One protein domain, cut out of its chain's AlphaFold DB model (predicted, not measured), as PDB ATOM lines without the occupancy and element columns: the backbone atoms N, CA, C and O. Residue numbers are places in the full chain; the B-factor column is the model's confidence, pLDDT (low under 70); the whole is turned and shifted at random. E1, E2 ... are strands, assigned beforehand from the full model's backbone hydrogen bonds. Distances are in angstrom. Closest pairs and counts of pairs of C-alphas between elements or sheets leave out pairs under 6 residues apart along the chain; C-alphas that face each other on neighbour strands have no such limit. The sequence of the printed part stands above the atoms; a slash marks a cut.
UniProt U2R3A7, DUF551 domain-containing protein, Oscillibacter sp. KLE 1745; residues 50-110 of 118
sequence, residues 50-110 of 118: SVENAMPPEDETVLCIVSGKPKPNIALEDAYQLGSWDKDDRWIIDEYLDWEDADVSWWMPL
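This is residues 50 to 110 of the 118 residues of the protein "DUF551 domain-containing protein" of Oscillibacter sp. KLE 1745 (UniProt U2R3A7). Picture one small, strongly twisted sheet of four strands, curled like a barrel that does not close: its edge strands E3 and E4 come near each other at just one place and do not pair. The two long strands E1 and E2 make a hairpin that bends sharply in both strands, so that its tip at residues 72 and 73 reaches one end of the longest axis, while the first stretch, residues 50 to 61, winds along the other end. The printed part has 61 residues with no named helix and four named strands, E1, E2, E3 and E4 along the chain, and the sheet's order is E3, E2, E1, E4, all antiparallel. The class is all strand, and the whole is compact, with a radius of gyration of the C-alphas of 10.6 A and spans of 31 by 21 by 19 A.

Start at C-alpha 50 at (-27.324, 50.053, 4.509); from there residues 50 to 61 hold no named element, and their C-alphas lie 10 to 15 A from the mean of all C-alphas. Find C-alpha 62 at (-28.110, 43.724, -6.382), where E1 begins; it runs over residues 62 to 71, 21.7 A from first to last C-alpha, and bends by 87 degrees at residue 68. After a tight link of 2 residues, E2 runs over residues 74 to 86, 24.2 A long, and bends by 94 degrees at residue 77; with 13 residues it is the longest strand. A tight link of 3 residues leads to E3, residues 90 to 93, 9.9 A long. A short link of 9 residues then leads to E4, residues 103 to 109, 18.0 A long, which ends at C-alpha 109 at (-23.459, 45.377, -6.170).

Begin with the inner strands E1 and E2, an antiparallel hairpin with 127 degrees between their directions. Look at N 64 and O 81, 2.8 A apart, and near the tip at N 74 and O 71, 3.0 A apart; both pairs are within hydrogen-bond range. Next find the edge strand E4, the antiparallel neighbour of E1, with 156 degrees between their directions; the C-alphas of Cys 64 and Trp 107 face each other at 4.3 A, and N 65 and O 106 are within hydrogen-bond range at 2.9 A. Then look for the other edge strand, E3, the antiparallel neighbour of E2, which forms a hairpin with it, with 124 degrees between their directions; N 84 and O 92 are within hydrogen-bond range at 2.9 A, and N 86 and O 90 at 3.0 A. The pairing of E2 is staggered: its residues 74 to 83 pair with E1, and its residues 83 to 86 pair with E3. E1, E2 and E3 form a meander, each strand the antiparallel neighbour of the one before. With E4 they make a Greek key, four strands in a row of which three are a meander and the first is the antiparallel neighbour of the fourth. E3 and E4 have 1 pair of C-alphas within 8 A, those of Trp 91 and Val 104 at 7.6 A.

From edge to edge the strands' lines turn by 103 degrees and the way across the sheet turns by 90 degrees; its C-alphas lie up to 6.7 A off their best plane. Look for the two C-alphas farthest apart at Asn 53 and Asn 73, 31.9 A from each other. The printed part runs from residue 50 to residue 110 with no cut, and no link between named strands is long. The mean pLDDT of the printed part is 94.6, and no printed residue is under 70.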
ATOM      1  N   SER A  50     -26.038  50.058   3.809       96.88
ATOM      2  CA  SER A  50     -27.324  50.053   4.509       96.88
ATOM      3  C   SER A  50     -28.350  50.841   3.704       96.88
ATOM      4  O   SER A  50     -28.044  51.932   3.212       96.88
ATOM      5  N   VAL A  51     -29.582  50.333   3.640       96.12
ATOM      6  CA  VAL A  51     -30.700  51.031   2.988       96.12
ATOM      7  C   VAL A  51     -30.998  52.392   3.632       96.12
ATOM      8  O   VAL A  51     -31.473  53.309   2.971       96.12
ATOM      9  N   GLU A  52     -30.665  52.581   4.909       96.19
ATOM     10  CA  GLU A  52     -30.823  53.874   5.585       96.19
ATOM     11  C   GLU A  52     -29.844  54.933   5.052       96.19
ATOM     12  O   GLU A  52     -30.120  56.130   5.119       96.19
ATOM     13  N   ASN A  53     -28.702  54.493   4.511       95.25
ATOM     14  CA  ASN A  53     -27.659  55.374   3.996       95.25
ATOM     15  C   ASN A  53     -27.874  55.711   2.519       95.25
ATOM     16  O   ASN A  53     -27.727  56.870   2.128       95.25
ATOM     17  N   ALA A  54     -28.168  54.706   1.692       94.44
ATOM     18  CA  ALA A  54     -28.410  54.882   0.265       94.44
ATOM     19  C   ALA A  54     -29.192  53.701  -0.320       94.44
ATOM     20  O   ALA A  54     -29.011  52.562   0.108       94.44
ATOM     21  N   MET A  55     -30.007  53.978  -1.340       94.81
ATOM     22  CA  MET A  55     -30.614  52.962  -2.209       94.81
ATOM     23  C   MET A  55     -29.660  52.600  -3.355       94.81
ATOM     24  O   MET A  55     -28.832  53.443  -3.729       94.81
ATOM     25  N   PRO A  56     -29.761  51.385  -3.922       94.44
ATOM     26  CA  PRO A  56     -29.062  51.063  -5.159       94.44
ATOM     27  C   PRO A  56     -29.617  51.888  -6.333       94.44
ATOM     28  O   PRO A  56     -30.670  52.524  -6.209       94.44
ATOM     29  N   PRO A  57     -28.923  51.901  -7.481       92.88
ATOM     30  CA  PRO A  57     -29.483  52.435  -8.716       92.88
ATOM     31  C   PRO A  57     -30.814  51.758  -9.082       92.88
ATOM     32  O   PRO A  57     -30.990  50.562  -8.851       92.88
ATOM     33  N   GLU A  58     -31.744  52.538  -9.645       94.44
ATOM     34  CA  GLU A  58     -33.042  52.027 -10.110       94.44
ATOM     35  C   GLU A  58     -32.844  50.904 -11.145       94.44
ATOM     36  O   GLU A  58     -31.965  51.004 -12.006       94.44
ATOM     37  N   ASP A  59     -33.660  49.850 -11.050       91.38
ATOM     38  CA  ASP A  59     -33.673  48.686 -11.952       91.38
ATOM     39  C   ASP A  59     -32.353  47.882 -12.037       91.38
ATOM     40  O   ASP A  59     -32.182  47.046 -12.930       91.38
ATOM     41  N   GLU A  60     -31.406  48.090 -11.117       93.31
ATOM     42  CA  GLU A  60     -30.174  47.299 -11.053       93.31
ATOM     43  C   GLU A  60     -30.322  46.106 -10.099       93.31
ATOM     44  O   GLU A  60     -30.725  46.248  -8.943       93.31
ATOM     45  N   THR A  61     -29.966  44.909 -10.575       94.88
ATOM     46  CA  THR A  61     -29.942  43.707  -9.735       94.88
ATOM     47  C   THR A  61     -28.762  43.759  -8.772       94.88
ATOM     48  O   THR A  61     -27.598  43.781  -9.178       94.88
ATOM     49  N   VAL A  62     -29.071  43.695  -7.483       96.06
ATOM     50  CA  VAL A  62     -28.110  43.724  -6.382       96.06
ATOM     51  C   VAL A  62     -28.290  42.510  -5.473       96.06
ATOM     52  O   VAL A  62     -29.301  41.806  -5.523       96.06
ATOM     53  N   LEU A  63     -27.280  42.242  -4.644       96.69
ATOM     54  CA  LEU A  63     -27.395  41.270  -3.563       96.69
ATOM     55  C   LEU A  63     -27.906  41.980  -2.307       96.69
ATOM     56  O   LEU A  63     -27.298  42.951  -1.862       96.69
ATOM     57  N   CYS A  64     -28.984  41.469  -1.723       96.88
ATOM     58  CA  CYS A  64     -29.688  42.056  -0.587       96.88
ATOM     59  C   CYS A  64     -29.692  41.123   0.625       96.88
ATOM     60  O   CYS A  64     -29.710  39.902   0.471       96.88
ATOM     61  N   ILE A  65     -29.755  41.703   1.825       97.81
ATOM     62  CA  ILE A  65     -30.115  40.998   3.063       97.81
ATOM     63  C   ILE A  65     -31.581  41.298   3.362       97.81
ATOM     64  O   ILE A  65     -31.944  42.457   3.578       97.81
ATOM     65  N   VAL A  66     -32.411  40.256   3.356       97.69
ATOM     66  CA  VAL A  66     -33.870  40.373   3.386       97.69
ATOM     67  C   VAL A  66     -34.472  39.509   4.488       97.69
ATOM     68  O   VAL A  66     -34.139  38.331   4.636       97.69
ATOM     69  N   SER A  67     -35.412  40.092   5.222       97.25
ATOM     70  CA  SER A  67     -36.167  39.448   6.292       97.25
ATOM     71  C   SER A  67     -37.671  39.526   6.025       97.25
ATOM     72  O   SER A  67     -38.165  40.415   5.335       97.25
ATOM     73  N   GLY A  68     -38.426  38.565   6.559       95.56
ATOM     74  CA  GLY A  68     -39.889  38.568   6.526       95.56
ATOM     75  C   GLY A  68     -40.501  37.274   5.996       95.56
ATOM     76  O   GLY A  68     -39.932  36.191   6.126       95.56
ATOM     77  N   LYS A  69     -41.726  37.353   5.471       95.88
ATOM     78  CA  LYS A  69     -42.515  36.177   5.066       95.88
ATOM     79  C   LYS A  69     -43.087  36.347   3.659       95.88
ATOM     80  O   LYS A  69     -44.242  36.752   3.540       95.88
ATOM     81  N   PRO A  70     -42.335  35.980   2.605       94.38
ATOM     82  CA  PRO A  70     -42.830  36.074   1.229       94.38
ATOM     83  C   PRO A  70     -44.030  35.163   0.956       94.38
ATOM     84  O   PRO A  70     -44.862  35.449   0.099       94.38
ATOM     85  N   LYS A  71     -44.131  34.029   1.663       93.56
ATOM     86  CA  LYS A  71     -45.243  33.074   1.552       93.56
ATOM     87  C   LYS A  71     -45.654  32.581   2.938       93.56
ATOM     88  O   LYS A  71     -44.814  32.538   3.834       93.56
ATOM     89  N   PRO A  72     -46.902  32.111   3.137       92.38
ATOM     90  CA  PRO A  72     -47.369  31.645   4.448       92.38
ATOM     91  C   PRO A  72     -46.488  30.564   5.099       92.38
ATOM     92  O   PRO A  72     -46.417  30.476   6.323       92.38
ATOM     93  N   ASN A  73     -45.825  29.743   4.284       95.31
ATOM     94  CA  ASN A  73     -44.987  28.620   4.703       95.31
ATOM     95  C   ASN A  73     -43.475  28.880   4.577       95.31
ATOM     96  O   ASN A  73     -42.700  27.940   4.740       95.31
ATOM     97  N   ILE A  74     -43.058  30.109   4.259       94.69
ATOM     98  CA  ILE A  74     -41.649  30.491   4.109       94.69
ATOM     99  C   ILE A  74     -41.388  31.714   4.985       94.69
ATOM    100  O   ILE A  74     -42.110  32.705   4.913       94.69
ATOM    101  N   ALA A  75     -40.349  31.639   5.809       95.69
ATOM    102  CA  ALA A  75     -39.838  32.766   6.570       95.69
ATOM    103  C   ALA A  75     -38.358  32.942   6.233       95.69
ATOM    104  O   ALA A  75     -37.612  31.964   6.215       95.69
ATOM    105  N   LEU A  76     -37.975  34.179   5.941       96.69
ATOM    106  CA  LEU A  76     -36.609  34.607   5.703       96.69
ATOM    107  C   LEU A  76     -36.149  35.425   6.913       96.69
ATOM    108  O   LEU A  76     -36.899  36.263   7.417       96.69
ATOM    109  N   GLU A  77     -34.937  35.157   7.380       97.19
ATOM    110  CA  GLU A  77     -34.287  35.867   8.480       97.19
ATOM    111  C   GLU A  77     -32.856  36.159   8.036       97.19
ATOM    112  O   GLU A  77     -32.086  35.227   7.798       97.19
ATOM    113  N   ASP A  78     -32.562  37.444   7.829       97.38
ATOM    114  CA  ASP A  78     -31.304  37.970   7.293       97.38
ATOM    115  C   ASP A  78     -30.785  37.159   6.093       97.38
ATOM    116  O   ASP A  78     -29.603  36.818   5.979       97.38
ATOM    117  N   ALA A  79     -31.705  36.805   5.194       97.62
ATOM    118  CA  ALA A  79     -31.427  35.925   4.075       97.62
ATOM    119  C   ALA A  79     -30.817  36.705   2.910       97.62
ATOM    120  O   ALA A  79     -31.299  37.774   2.539       97.62
ATOM    121  N   TYR A  80     -29.797  36.124   2.285       97.19
ATOM    122  CA  TYR A  80     -29.201  36.662   1.067       97.19
ATOM    123  C   TYR A  80     -30.113  36.371  -0.121       97.19
ATOM    124  O   TYR A  80     -30.394  35.207  -0.409       97.19
ATOM    125  N   GLN A  81     -30.564  37.420  -0.796       97.38
ATOM    126  CA  GLN A  81     -31.483  37.336  -1.924       97.38
ATOM    127  C   GLN A  81     -31.059  38.290  -3.035       97.38
ATOM    128  O   GLN A  81     -30.399  39.294  -2.778       97.38
ATOM    129  N   LEU A  82     -31.440  37.976  -4.270       97.38
ATOM    130  CA  LEU A  82     -31.336  38.929  -5.370       97.38
ATOM    131  C   LEU A  82     -32.571  39.821  -5.374       97.38
ATOM    132  O   LEU A  82     -33.695  39.344  -5.189       97.38
ATOM    133  N   GLY A  83     -32.350  41.110  -5.576       96.12
ATOM    134  CA  GLY A  83     -33.437  42.058  -5.710       96.12
ATOM    135  C   GLY A  83     -33.025  43.303  -6.463       96.12
ATOM    136  O   GLY A  83     -31.845  43.546  -6.722       96.12
ATOM    137  N   SER A  84     -34.031  44.088  -6.802       96.12
ATOM    138  CA  SER A  84     -33.898  45.404  -7.412       96.12
ATOM    139  C   SER A  84     -34.757  46.401  -6.644       96.12
ATOM    140  O   SER A  84     -35.694  46.025  -5.931       96.12
ATOM    141  N   TRP A  85     -34.396  47.674  -6.741       95.25
ATOM    142  CA  TRP A  85     -35.160  48.761  -6.154       95.25
ATOM    143  C   TRP A  85     -35.678  49.658  -7.269       95.25
ATOM    144  O   TRP A  85     -34.918  50.052  -8.152       95.25
ATOM    145  N   ASP A  86     -36.956  50.001  -7.191       92.50
ATOM    146  CA  ASP A  86     -37.578  51.024  -8.017       92.50
ATOM    147  C   ASP A  86     -38.302  52.050  -7.130       92.50
ATOM    148  O   ASP A  86     -38.762  51.750  -6.023       92.50
ATOM    149  N   LYS A  87     -38.392  53.297  -7.595       88.56
ATOM    150  CA  LYS A  87     -39.029  54.380  -6.833       88.56
ATOM    151  C   LYS A  87     -40.549  54.231  -6.733       88.56
ATOM    152  O   LYS A  87     -41.130  54.735  -5.770       88.56
ATOM    153  N   ASP A  88     -41.175  53.589  -7.717       88.38
ATOM    154  CA  ASP A  88     -42.620  53.416  -7.819       88.38
ATOM    155  C   ASP A  88     -43.030  52.081  -7.171       88.38
ATOM    156  O   ASP A  88     -43.932  52.063  -6.328       88.38
ATOM    157  N   ASP A  89     -42.305  50.996  -7.469       83.31
ATOM    158  CA  ASP A  89     -42.613  49.630  -7.013       83.31
ATOM    159  C   ASP A  89     -41.860  49.193  -5.734       83.31
ATOM    160  O   ASP A  89     -42.165  48.150  -5.150       83.31
ATOM    161  N   ARG A  90     -40.944  50.025  -5.213       91.19
ATOM    162  CA  ARG A  90     -40.086  49.750  -4.039       91.19
ATOM    163  C   ARG A  90     -39.171  48.536  -4.275       91.19
ATOM    164  O   ARG A  90     -38.632  48.363  -5.363       91.19
ATOM    165  N   TRP A  91     -38.888  47.758  -3.229       94.81
ATOM    166  CA  TRP A  91     -38.027  46.580  -3.319       94.81
ATOM    167  C   TRP A  91     -38.765  45.413  -3.965       94.81
ATOM    168  O   TRP A  91     -39.797  44.977  -3.460       94.81
ATOM    169  N   ILE A  92     -38.174  44.863  -5.020       95.19
ATOM    170  CA  ILE A  92     -38.651  43.675  -5.722       95.19
ATOM    171  C   ILE A  92     -37.622  42.566  -5.505       95.19
ATOM    172  O   ILE A  92     -36.450  42.721  -5.849       95.19
ATOM    173  N   ILE A  93     -38.051  41.449  -4.915       96.62
ATOM    174  CA  ILE A  93     -37.197  40.276  -4.685       96.62
ATOM    175  C   ILE A  93     -37.417  39.267  -5.809       96.62
ATOM    176  O   ILE A  93     -38.533  38.776  -5.983       96.62
ATOM    177  N   ASP A  94     -36.357  38.907  -6.534       95.06
ATOM    178  CA  ASP A  94     -36.440  38.128  -7.781       95.06
ATOM    179  C   ASP A  94     -37.138  36.766  -7.597       95.06
ATOM    180  O   ASP A  94     -37.914  36.327  -8.446       95.06
ATOM    181  N   GLU A  95     -36.895  36.088  -6.468       94.75
ATOM    182  CA  GLU A  95     -37.532  34.800  -6.149       94.75
ATOM    183  C   GLU A  95     -39.021  34.932  -5.769       94.75
ATOM    184  O   GLU A  95     -39.779  33.956  -5.839       94.75
ATOM    185  N   TYR A  96     -39.448  36.125  -5.350       94.62
ATOM    186  CA  TYR A  96     -40.752  36.390  -4.746       94.62
ATOM    187  C   TYR A  96     -41.359  37.692  -5.287       94.62
ATOM    188  O   TYR A  96     -41.632  38.612  -4.526       94.62
ATOM    189  N   LEU A  97     -41.616  37.745  -6.597       92.06
ATOM    190  CA  LEU A  97     -42.146  38.940  -7.276       92.06
ATOM    191  C   LEU A  97     -43.479  39.457  -6.704       92.06
ATOM    192  O   LEU A  97     -43.747  40.649  -6.769       92.06
ATOM    193  N   ASP A  98     -44.300  38.575  -6.125       90.56
ATOM    194  CA  ASP A  98     -45.586  38.942  -5.508       90.56
ATOM    195  C   ASP A  98     -45.436  39.464  -4.058       90.56
ATOM    196  O   ASP A  98     -46.431  39.673  -3.361       90.56
ATOM    197  N   TRP A  99     -44.207  39.593  -3.544       92.94
ATOM    198  CA  TRP A  99     -43.952  40.000  -2.162       92.94
ATOM    199  C   TRP A  99     -43.750  41.515  -2.046       92.94
ATOM    200  O   TRP A  99     -42.649  42.023  -2.210       92.94
ATOM    201  N   GLU A 100     -44.824  42.228  -1.702       87.50
ATOM    202  CA  GLU A 100     -44.849  43.704  -1.671       87.50
ATOM    203  C   GLU A 100     -44.213  44.340  -0.419       87.50
ATOM    204  O   GLU A 100     -43.876  45.526  -0.425       87.50
ATOM    205  N   ASP A 101     -44.064  43.571   0.662       87.88
ATOM    206  CA  ASP A 101     -43.616  44.051   1.978       87.88
ATOM    207  C   ASP A 101     -42.301  43.375   2.398       87.88
ATOM    208  O   ASP A 101     -42.172  42.847   3.509       87.88
ATOM    209  N   ALA A 102     -41.338  43.316   1.477       91.75
ATOM    210  CA  ALA A 102     -39.993  42.840   1.777       91.75
ATOM    211  C   ALA A 102     -39.248  43.831   2.685       91.75
ATOM    212  O   ALA A 102     -39.188  45.027   2.392       91.75
ATOM    213  N   ASP A 103     -38.662  43.330   3.774       95.75
ATOM    214  CA  ASP A 103     -37.814  44.125   4.665       95.75
ATOM    215  C   ASP A 103     -36.346  43.920   4.285       95.75
ATOM    216  O   ASP A 103     -35.760  42.871   4.563       95.75
ATOM    217  N   VAL A 104     -35.776  44.905   3.591       97.12
ATOM    218  CA  VAL A 104     -34.386  44.885   3.123       97.12
ATOM    219  C   VAL A 104     -33.550  45.792   4.013       97.12
ATOM    220  O   VAL A 104     -33.833  46.980   4.114       97.12
ATOM    221  N   SER A 105     -32.496  45.252   4.625       97.81
ATOM    222  CA  SER A 105     -31.647  45.998   5.568       97.81
ATOM    223  C   SER A 105     -30.338  46.498   4.944       97.81
ATOM    224  O   SER A 105     -29.874  47.605   5.241       97.81
ATOM    225  N   TRP A 106     -29.750  45.704   4.048       97.94
ATOM    226  CA  TRP A 106     -28.479  45.993   3.383       97.94
ATOM    227  C   TRP A 106     -28.493  45.507   1.938       97.94
ATOM    228  O   TRP A 106     -29.157  44.520   1.619       97.94
ATOM    229  N   TRP A 107     -27.706  46.161   1.087       97.06
ATOM    230  CA  TRP A 107     -27.470  45.748  -0.293       97.06
ATOM    231  C   TRP A 107     -26.007  45.929  -0.696       97.06
ATOM    232  O   TRP A 107     -25.252  46.653  -0.048       97.06
ATOM    233  N   MET A 108     -25.599  45.273  -1.775       95.81
ATOM    234  CA  MET A 108     -24.304  45.474  -2.419       95.81
ATOM    235  C   MET A 108     -24.390  45.152  -3.919       95.81
ATOM    236  O   MET A 108     -25.200  44.301  -4.310       95.81
ATOM    237  N   PRO A 109     -23.557  45.774  -4.771       94.12
ATOM    238  CA  PRO A 109     -23.459  45.377  -6.170       94.12
ATOM    239  C   PRO A 109     -23.008  43.917  -6.295       94.12
ATOM    240  O   PRO A 109     -22.295  43.384  -5.436       94.12
ATOM    241  N   LEU A 110     -23.424  43.260  -7.378       91.81
ATOM    242  CA  LEU A 110     -22.976  41.903  -7.662       91.81
ATOM    243  C   LEU A 110     -21.476  41.882  -7.994       91.81
ATOM    244  O   LEU A 110     -20.987  42.772  -8.694       91.81
TER     245      LEU A 110